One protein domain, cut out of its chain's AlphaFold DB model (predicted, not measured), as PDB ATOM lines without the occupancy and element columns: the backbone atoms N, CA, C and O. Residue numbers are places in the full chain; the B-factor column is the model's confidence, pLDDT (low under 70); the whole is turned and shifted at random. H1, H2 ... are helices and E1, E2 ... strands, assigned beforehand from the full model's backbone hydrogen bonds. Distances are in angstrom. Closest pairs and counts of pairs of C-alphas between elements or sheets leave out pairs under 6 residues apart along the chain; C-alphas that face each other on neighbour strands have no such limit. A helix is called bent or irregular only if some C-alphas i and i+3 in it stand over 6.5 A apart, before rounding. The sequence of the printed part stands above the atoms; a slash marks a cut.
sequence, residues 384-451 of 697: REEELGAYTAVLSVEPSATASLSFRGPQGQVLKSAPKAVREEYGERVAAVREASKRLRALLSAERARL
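This is residues 384 to 451 of the 697 residues of the protein "DUF4132 domain-containing protein" of Streptomyces sp. CB03238 (UniProt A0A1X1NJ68). A small sheet of three antiparallel strands has one long helix, H2, packed lengthwise over one of its faces, with no named element over the other face. The short helix H1 sits at one end of the domain, just before H2, and makes a corner with it. The printed part has 68 residues, with three named strands and two named helices in the order E1, E2, E3, H1, H2; the sheet order is E1, E2, E3, all antiparallel, and the class is mixed, helices and strands. The whole is only just compact, close to loose, with a radius of gyration of the C-alphas of 12.9 A. Its outline is elongated, with spans of 40 by 23 by 15 A.

The sheet consists of E1, residues 384 to 388, E2, residues 391 to 397, and E3, residues 403 to 408. It is a meander, each strand the antiparallel neighbour of the one before; E1 and E3 are its edge strands and E2 is the inner one. E1 and E2 form a hairpin, with 164 degrees between their directions; N 388 and O 391, at 2.7 A, and N 386 and O 393, at 2.9 A, are within hydrogen-bond range. E2 and E3 form a second hairpin, at 160 degrees, with N 394 and O 406 at 2.8 A and N 404 and O 396 at 2.9 A within hydrogen-bond range. Beyond the named strands, residues 407 to 408 of E3 pair with residues 414 to 415, antiparallel. H2, residues 427 to 451, is on the sheet, at a height over the sheet of 8.7 A. It lies over E2 and E3 and only just not over E1, on which 2 of its C-alphas fall. It runs along the strands, at 8 degrees to E3 on the local plane. The closest C-alphas of E3 and H2 are those of Ala 403 and Arg 441, 5.5 A apart, and those of E2 and H2 are Leu 395 and Ser 437, 6.6 A apart. H1, residues 420 to 425, only grazes the sheet, with its residues 422 to 425; the closest C-alphas of E1 and H1 are those of Leu 388 and Val 422, 6.7 A apart. H1 and H2 are close but not clearly touching, about perpendicular at 74 degrees, with the closest C-alphas, those of Arg 423 and Val 430, 6.7 A apart. In both H1 and H2, every O i to N i+4 pair is within hydrogen-bond range.

E2 is the longest strand, running 19.6 A from C-alpha 391 at (578.534, 568.005, 436.865) to C-alpha 397. E1 measures 12.9 A and begins at C-alpha 384, at (568.497, 568.187, 427.678). E3 measures 16.1 A from C-alpha 403 to C-alpha 408. H1 is 8.8 A long. H2, with 25 residues, is 36.0 A long and ends at C-alpha 451, at (548.267, 578.495, 421.514). Neither helix is bent.

The C-alphas farthest apart are those of Ala 421 in H1 and Leu 451 at the last residue of H2, 41.2 A. The first and last printed C-alphas, of Arg 384 and Leu 451, are 23.5 A apart. The printed part has no cut. The links E1 to E2, E2 to E3 and H1 to H2 are tight, while the link E3 to H1 is long, with 11 residues. The mean pLDDT of the printed part is 91.8, and no printed residue is under 70.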
ATOM      1  N   ARG A 384     567.187 568.270 428.318       94.56
ATOM      2  CA  ARG A 384     568.497 568.187 427.678       94.56
ATOM      3  C   ARG A 384     569.542 568.132 428.774       94.56
ATOM      4  O   ARG A 384     569.604 569.035 429.609       94.56
ATOM      5  N   GLU A 385     570.376 567.107 428.724       95.06
ATOM      6  CA  GLU A 385     571.500 566.931 429.636       95.06
ATOM      7  C   GLU A 385     572.816 567.156 428.884       95.06
ATOM      8  O   GLU A 385     572.977 566.738 427.739       95.06
ATOM      9  N   GLU A 386     573.739 567.879 429.510       95.12
ATOM     10  CA  GLU A 386     575.058 568.195 428.969       95.12
ATOM     11  C   GLU A 386     576.102 567.917 430.058       95.12
ATOM     12  O   GLU A 386     576.116 568.580 431.098       95.12
ATOM     13  N   GLU A 387     576.962 566.925 429.839       95.12
ATOM     14  CA  GLU A 387     577.987 566.504 430.802       95.12
ATOM     15  C   GLU A 387     579.167 567.484 430.843       95.12
ATOM     16  O   GLU A 387     579.790 567.749 429.823       95.12
ATOM     17  N   LEU A 388     579.505 568.002 432.019       93.94
ATOM     18  CA  LEU A 388     580.545 569.003 432.279       93.94
ATOM     19  C   LEU A 388     581.494 568.481 433.377       93.94
ATOM     20  O   LEU A 388     581.551 569.016 434.491       93.94
ATOM     21  N   GLY A 389     582.180 567.375 433.082       91.81
ATOM     22  CA  GLY A 389     582.998 566.644 434.050       91.81
ATOM     23  C   GLY A 389     582.127 565.974 435.116       91.81
ATOM     24  O   GLY A 389     581.207 565.231 434.797       91.81
ATOM     25  N   ALA A 390     582.378 566.269 436.394       91.31
ATOM     26  CA  ALA A 390     581.595 565.728 437.513       91.31
ATOM     27  C   ALA A 390     580.184 566.341 437.659       91.31
ATOM     28  O   ALA A 390     579.428 565.932 438.540       91.31
ATOM     29  N   TYR A 391     579.840 567.349 436.849       95.19
ATOM     30  CA  TYR A 391     578.534 568.005 436.865       95.19
ATOM     31  C   TYR A 391     577.790 567.779 435.551       95.19
ATOM     32  O   TYR A 391     578.395 567.786 434.489       95.19
ATOM     33  N   THR A 392     576.464 567.700 435.597       95.94
ATOM     34  CA  THR A 392     575.598 567.661 434.410       95.94
ATOM     35  C   THR A 392     574.716 568.901 434.401       95.94
ATOM     36  O   THR A 392     573.966 569.142 435.349       95.94
ATOM     37  N   ALA A 393     574.784 569.709 433.343       96.50
ATOM     38  CA  ALA A 393     573.817 570.780 433.137       96.50
ATOM     39  C   ALA A 393     572.512 570.187 432.597       96.50
ATOM     40  O   ALA A 393     572.522 569.468 431.603       96.50
ATOM     41  N   VAL A 394     571.391 570.502 433.244       96.38
ATOM     42  CA  VAL A 394     570.059 569.995 432.908       96.38
ATOM     43  C   VAL A 394     569.170 571.177 432.540       96.38
ATOM     44  O   VAL A 394     568.819 571.996 433.395       96.38
ATOM     45  N   LEU A 395     568.827 571.272 431.260       96.25
ATOM     46  CA  LEU A 395     567.842 572.204 430.719       96.25
ATOM     47  C   LEU A 395     566.508 571.465 430.584       96.25
ATOM     48  O   LEU A 395     566.469 570.414 429.953       96.25
ATOM     49  N   SER A 396     565.420 571.996 431.135       94.25
ATOM     50  CA  SER A 396     564.112 571.337 431.050       94.25
ATOM     51  C   SER A 396     562.940 572.308 430.960       94.25
ATOM     52  O   SER A 396     563.079 573.503 431.243       94.25
ATOM     53  N   VAL A 397     561.777 571.786 430.567       91.31
ATOM     54  CA  VAL A 397     560.487 572.474 430.697       91.31
ATOM     55  C   VAL A 397     559.801 571.994 431.976       91.31
ATOM     56  O   VAL A 397     559.516 570.809 432.127       91.31
ATOM     57  N   GLU A 398     559.552 572.902 432.915       85.50
ATOM     58  CA  GLU A 398     558.850 572.585 434.162       85.50
ATOM     59  C   GLU A 398     557.363 572.278 433.915       85.50
ATOM     60  O   GLU A 398     556.799 572.750 432.923       85.50
ATOM     61  N   PRO A 399     556.668 571.607 434.858       75.44
ATOM     62  CA  PRO A 399     555.212 571.444 434.810       75.44
ATOM     63  C   PRO A 399     554.438 572.768 434.699       75.44
ATOM     64  O   PRO A 399     553.338 572.805 434.161       75.44
ATOM     65  N   SER A 400     555.028 573.881 435.152       71.31
ATOM     66  CA  SER A 400     554.475 575.235 434.991       71.31
ATOM     67  C   SER A 400     554.636 575.817 433.568       71.31
ATOM     68  O   SER A 400     554.289 576.978 433.312       71.31
ATOM     69  N   ALA A 401     555.178 575.016 432.648       79.12
ATOM     70  CA  ALA A 401     555.547 575.350 431.280       79.12
ATOM     71  C   ALA A 401     556.505 576.551 431.178       79.12
ATOM     72  O   ALA A 401     556.345 577.454 430.347       79.12
ATOM     73  N   THR A 402     557.500 576.563 432.066       86.56
ATOM     74  CA  THR A 402     558.621 577.509 432.101       86.56
ATOM     75  C   THR A 402     559.932 576.764 431.848       86.56
ATOM     76  O   THR A 402     560.030 575.560 432.069       86.56
ATOM     77  N   ALA A 403     560.958 577.465 431.361       92.88
ATOM     78  CA  ALA A 403     562.276 576.865 431.174       92.88
ATOM     79  C   ALA A 403     563.088 576.910 432.475       92.88
ATOM     80  O   ALA A 403     563.310 577.998 433.022       92.88
ATOM     81  N   SER A 404     563.637 575.770 432.885       93.94
ATOM     82  CA  SER A 404     564.591 575.668 433.990       93.94
ATOM     83  C   SER A 404     565.983 575.296 433.477       93.94
ATOM     84  O   SER A 404     566.124 574.574 432.493       93.94
ATOM     85  N   LEU A 405     567.024 575.823 434.120       96.12
ATOM     86  CA  LEU A 405     568.403 575.381 433.924       96.12
ATOM     87  C   LEU A 405     569.012 575.130 435.298       96.12
ATOM     88  O   LEU A 405     569.061 576.043 436.124       96.12
ATOM     89  N   SER A 406     569.488 573.911 435.520       96.19
ATOM     90  CA  SER A 406     570.136 573.496 436.761       96.19
ATOM     91  C   SER A 406     571.423 572.718 436.484       96.19
ATOM     92  O   SER A 406     571.685 572.319 435.353       96.19
ATOM     93  N   PHE A 407     572.252 572.542 437.509       96.25
ATOM     94  CA  PHE A 407     573.510 571.801 437.445       96.25
ATOM     95  C   PHE A 407     573.490 570.722 438.522       96.25
ATOM     96  O   PHE A 407     573.486 571.038 439.711       96.25
ATOM     97  N   ARG A 408     573.452 569.458 438.105       96.06
ATOM     98  CA  ARG A 408     573.481 568.291 438.987       96.06
ATOM     99  C   ARG A 408     574.935 567.912 439.250       96.06
ATOM    100  O   ARG A 408     575.682 567.744 438.295       96.06
ATOM    101  N   GLY A 409     575.349 567.842 440.509       92.62
ATOM    102  CA  GLY A 409     576.702 567.446 440.898       92.62
ATOM    103  C   GLY A 409     576.848 565.945 441.171       92.62
ATOM    104  O   GLY A 409     575.862 565.205 441.118       92.62
ATOM    105  N   PRO A 410     578.064 565.492 441.523       89.19
ATOM    106  CA  PRO A 410     578.393 564.068 441.642       89.19
ATOM    107  C   PRO A 410     577.720 563.366 442.831       89.19
ATOM    108  O   PRO A 410     577.623 562.146 442.844       89.19
ATOM    109  N   GLN A 411     577.236 564.118 443.825       88.00
ATOM    110  CA  GLN A 411     576.493 563.596 444.980       88.00
ATOM    111  C   GLN A 411     574.974 563.803 444.817       88.00
ATOM    112  O   GLN A 411     574.225 563.720 445.785       88.00
ATOM    113  N   GLY A 412     574.509 564.125 443.602       86.75
ATOM    114  CA  GLY A 412     573.098 564.386 443.302       86.75
ATOM    115  C   GLY A 412     572.608 565.790 443.676       86.75
ATOM    116  O   GLY A 412     571.439 566.103 443.454       86.75
ATOM    117  N   GLN A 413     573.476 566.665 444.196       91.62
ATOM    118  CA  GLN A 413     573.111 568.037 444.546       91.62
ATOM    119  C   GLN A 413     572.712 568.851 443.307       91.62
ATOM    120  O   GLN A 413     573.396 568.800 442.286       91.62
ATOM    121  N   VAL A 414     571.633 569.637 443.395       93.75
ATOM    122  CA  VAL A 414     571.128 570.466 442.287       93.75
ATOM    123  C   VAL A 414     571.416 571.941 442.558       93.75
ATOM    124  O   VAL A 414     570.942 572.514 443.537       93.75
ATOM    125  N   LEU A 415     572.180 572.574 441.669       94.19
ATOM    126  CA  LEU A 415     572.595 573.973 441.768       94.19
ATOM    127  C   LEU A 415     571.924 574.828 440.687       94.19
ATOM    128  O   LEU A 415     571.742 574.396 439.551       94.19
ATOM    129  N   LYS A 416     571.605 576.087 441.014       91.50
ATOM    130  CA  LYS A 416     571.032 577.059 440.056       91.50
ATOM    131  C   LYS A 416     572.073 577.674 439.114       91.50
ATOM    132  O   LYS A 416     571.722 578.312 438.124       91.50
ATOM    133  N   SER A 417     573.356 577.526 439.425       91.06
ATOM    134  CA  SER A 417     574.455 578.087 438.646       91.06
ATOM    135  C   SER A 417     575.630 577.118 438.581       91.06
ATOM    136  O   SER A 417     575.858 576.328 439.495       91.06
ATOM    137  N   ALA A 418     576.376 577.192 437.478       90.31
ATOM    138  CA  ALA A 418     577.595 576.420 437.299       90.31
ATOM    139  C   ALA A 418     578.631 576.806 438.377       90.31
ATOM    140  O   ALA A 418     578.931 578.004 438.518       90.31
ATOM    141  N   PRO A 419     579.217 575.829 439.095       92.00
ATOM    142  CA  PRO A 419     580.346 576.057 439.994       92.00
ATOM    143  C   PRO A 419     581.512 576.773 439.307       92.00
ATOM    144  O   PRO A 419     581.630 576.770 438.081       92.00
ATOM    145  N   LYS A 420     582.397 577.397 440.095       91.94
ATOM    146  CA  LYS A 420     583.564 578.118 439.559       91.94
ATOM    147  C   LYS A 420     584.464 577.200 438.715       91.94
ATOM    148  O   LYS A 420     584.696 577.532 437.562       91.94
ATOM    149  N   ALA A 421     584.829 576.025 439.236       89.62
ATOM    150  CA  ALA A 421     585.662 575.049 438.524       89.62
ATOM    151  C   ALA A 421     585.067 574.634 437.162       89.62
ATOM    152  O   ALA A 421     585.751 574.661 436.148       89.62
ATOM    153  N   VAL A 422     583.755 574.371 437.110       91.56
ATOM    154  CA  VAL A 422     583.055 574.013 435.861       91.56
ATOM    155  C   VAL A 422     583.057 575.169 434.854       91.56
ATOM    156  O   VAL A 422     583.126 574.942 433.652       91.56
ATOM    157  N   ARG A 423     582.974 576.422 435.321       92.81
ATOM    158  CA  ARG A 423     583.044 577.601 434.442       92.81
ATOM    159  C   ARG A 423     584.441 577.842 433.880       92.81
ATOM    160  O   ARG A 423     584.531 578.342 432.766       92.81
ATOM    161  N   GLU A 424     585.480 577.539 434.650       92.62
ATOM    162  CA  GLU A 424     586.874 577.701 434.229       92.62
ATOM    163  C   GLU A 424     587.276 576.621 433.218       92.62
ATOM    164  O   GLU A 424     587.895 576.944 432.211       92.62
ATOM    165  N   GLU A 425     586.857 575.371 433.429       94.00
ATOM    166  CA  GLU A 425     587.215 574.240 432.560       94.00
ATOM    167  C   GLU A 425     586.282 574.082 431.342       94.00
ATOM    168  O   GLU A 425     586.740 573.818 430.236       94.00
ATOM    169  N   TYR A 426     584.969 574.298 431.508       94.50
ATOM    170  CA  TYR A 426     583.950 574.063 430.468       94.50
ATOM    171  C   TYR A 426     583.197 575.340 430.055       94.50
ATOM    172  O   TYR A 426     582.017 575.291 429.687       94.50
ATOM    173  N   GLY A 427     583.853 576.502 430.127       92.94
ATOM    174  CA  GLY A 427     583.231 577.820 429.943       92.94
ATOM    175  C   GLY A 427     582.395 577.971 428.665       92.94
ATOM    176  O   GLY A 427     581.259 578.450 428.730       92.94
ATOM    177  N   GLU A 428     582.899 577.501 427.521       92.88
ATOM    178  CA  GLU A 428     582.186 577.565 426.235       92.88
ATOM    179  C   GLU A 428     580.901 576.726 426.232       92.88
ATOM    180  O   GLU A 428     579.841 577.198 425.813       92.88
ATOM    181  N   ARG A 429     580.952 575.503 426.773       93.06
ATOM    182  CA  ARG A 429     579.785 574.608 426.859       93.06
ATOM    183  C   ARG A 429     578.745 575.150 427.838       93.06
ATOM    184  O   ARG A 429     577.549 575.144 427.542       93.06
ATOM    185  N   VAL A 430     579.184 575.725 428.961       94.12
ATOM    186  CA  VAL A 430     578.300 576.439 429.899       94.12
ATOM    187  C   VAL A 430     577.625 577.633 429.216       94.12
ATOM    188  O   VAL A 430     576.427 577.858 429.418       94.12
ATOM    189  N   ALA A 431     578.356 578.397 428.400       93.19
ATOM    190  CA  ALA A 431     577.791 579.499 427.630       93.19
ATOM    191  C   ALA A 431     576.751 579.000 426.611       93.19
ATOM    192  O   ALA A 431     575.650 579.553 426.544       93.19
ATOM    193  N   ALA A 432     577.039 577.908 425.897       90.38
ATOM    194  CA  ALA A 432     576.119 577.297 424.940       90.38
ATOM    195  C   ALA A 432     574.799 576.842 425.591       90.38
ATOM    196  O   ALA A 432     573.719 577.150 425.076       90.38
ATOM    197  N   VAL A 433     574.851 576.176 426.752       92.62
ATOM    198  CA  VAL A 433     573.641 575.744 427.480       92.62
ATOM    199  C   VAL A 433     572.853 576.943 428.028       92.62
ATOM    200  O   VAL A 433     571.620 576.955 427.986       92.62
ATOM    201  N   ARG A 434     573.531 578.002 428.492       93.50
ATOM    202  CA  ARG A 434     572.864 579.249 428.916       93.50
ATOM    203  C   ARG A 434     572.140 579.934 427.763       93.50
ATOM    204  O   ARG A 434     571.011 580.392 427.944       93.50
ATOM    205  N   GLU A 435     572.748 579.977 426.582       91.62
ATOM    206  CA  GLU A 435     572.094 580.504 425.384       91.62
ATOM    207  C   GLU A 435     570.919 579.628 424.936       91.62
ATOM    208  O   GLU A 435     569.852 580.156 424.617       91.62
ATOM    209  N   ALA A 436     571.046 578.299 425.001       91.06
ATOM    210  CA  ALA A 436     569.923 577.391 424.767       91.06
ATOM    211  C   ALA A 436     568.766 577.650 425.750       91.06
ATOM    212  O   ALA A 436     567.611 577.715 425.335       91.06
ATOM    213  N   SER A 437     569.067 577.909 427.027       94.56
ATOM    214  CA  SER A 437     568.075 578.276 428.044       94.56
ATOM    215  C   SER A 437     567.361 579.597 427.736       94.56
ATOM    216  O   SER A 437     566.137 579.678 427.854       94.56
ATOM    217  N   LYS A 438     568.083 580.638 427.297       93.81
ATOM    218  CA  LYS A 438     567.463 581.902 426.854       93.81
ATOM    219  C   LYS A 438     566.544 581.688 425.651       93.81
ATOM    220  O   LYS A 438     565.422 582.194 425.645       93.81
ATOM    221  N   ARG A 439     566.992 580.904 424.666       90.81
ATOM    222  CA  ARG A 439     566.188 580.552 423.486       90.81
ATOM    223  C   ARG A 439     564.940 579.763 423.867       90.81
ATOM    224  O   ARG A 439     563.873 580.088 423.363       90.81
ATOM    225  N   LEU A 440     565.047 578.801 424.786       94.06
ATOM    226  CA  LEU A 440     563.902 578.025 425.267       94.06
ATOM    227  C   LEU A 440     562.864 578.917 425.960       94.06
ATOM    228  O   LEU A 440     561.679 578.774 425.687       94.06
ATOM    229  N   ARG A 441     563.283 579.889 426.787       94.38
ATOM    230  CA  ARG A 441     562.356 580.867 427.398       94.38
ATOM    231  C   ARG A 441     561.600 581.678 426.349       94.38
ATOM    232  O   ARG A 441     560.381 581.798 426.435       94.38
ATOM    233  N   ALA A 442     562.317 582.217 425.363       90.88
ATOM    234  CA  ALA A 442     561.706 582.980 424.280       90.88
ATOM    235  C   ALA A 442     560.739 582.115 423.456       90.88
ATOM    236  O   ALA A 442     559.645 582.564 423.121       90.88
ATOM    237  N   LEU A 443     561.118 580.862 423.184       90.69
ATOM    238  CA  LEU A 443     560.302 579.915 422.431       90.69
ATOM    239  C   LEU A 443     559.022 579.543 423.186       90.69
ATOM    240  O   LEU A 443     557.941 579.686 422.632       90.69
ATOM    241  N   LEU A 444     559.110 579.170 424.467       93.38
ATOM    242  CA  LEU A 444     557.935 578.875 425.297       93.38
ATOM    243  C   LEU A 444     556.984 580.073 425.403       93.38
ATOM    244  O   LEU A 444     555.768 579.896 425.385       93.38
ATOM    245  N   SER A 445     557.521 581.295 425.495       91.38
ATOM    246  CA  SER A 445     556.699 582.508 425.497       91.38
ATOM    247  C   SER A 445     555.975 582.710 424.164       91.38
ATOM    248  O   SER A 445     554.799 583.074 424.169       91.38
ATOM    249  N   ALA A 446     556.651 582.474 423.037       89.25
ATOM    250  CA  ALA A 446     556.051 582.585 421.711       89.25
ATOM    251  C   ALA A 446     554.981 581.508 421.469       89.25
ATOM    252  O   ALA A 446     553.897 581.825 420.986       89.25
ATOM    253  N   GLU A 447     555.248 580.258 421.854       92.25
ATOM    254  CA  GLU A 447     554.309 579.145 421.675       92.25
ATOM    255  C   GLU A 447     553.092 579.242 422.606       92.25
ATOM    256  O   GLU A 447     551.985 578.885 422.213       92.25
ATOM    257  N   ARG A 448     553.247 579.819 423.804       92.44
ATOM    258  CA  ARG A 448     552.118 580.168 424.681       92.44
ATOM    259  C   ARG A 448     551.182 581.181 424.022       92.44
ATOM    260  O   ARG A 448     549.975 580.964 424.009       92.44
ATOM    261  N   ALA A 449     551.739 582.250 423.450       88.75
ATOM    262  CA  ALA A 449     550.959 583.256 422.732       88.75
ATOM    263  C   ALA A 449     550.291 582.675 421.473       88.75
ATOM    264  O   ALA A 449     549.158 583.028 421.160       88.75
ATOM    265  N   ARG A 450     550.970 581.756 420.771       90.19
ATOM    266  CA  ARG A 450     550.412 581.055 419.607       90.19
ATOM    267  C   ARG A 450     549.231 580.163 419.985       90.19
ATOM    268  O   ARG A 450     548.194 580.242 419.341       90.19
ATOM    269  N   LEU A 451     549.362 579.343 421.031       92.94
ATOM    270  CA  LEU A 451     548.267 578.495 421.514       92.94
ATOM    271  C   LEU A 451     547.057 579.321 421.976       92.94
ATOM    272  O   LEU A 451     545.925 578.932 421.703       92.94
TER     273      LEU A 451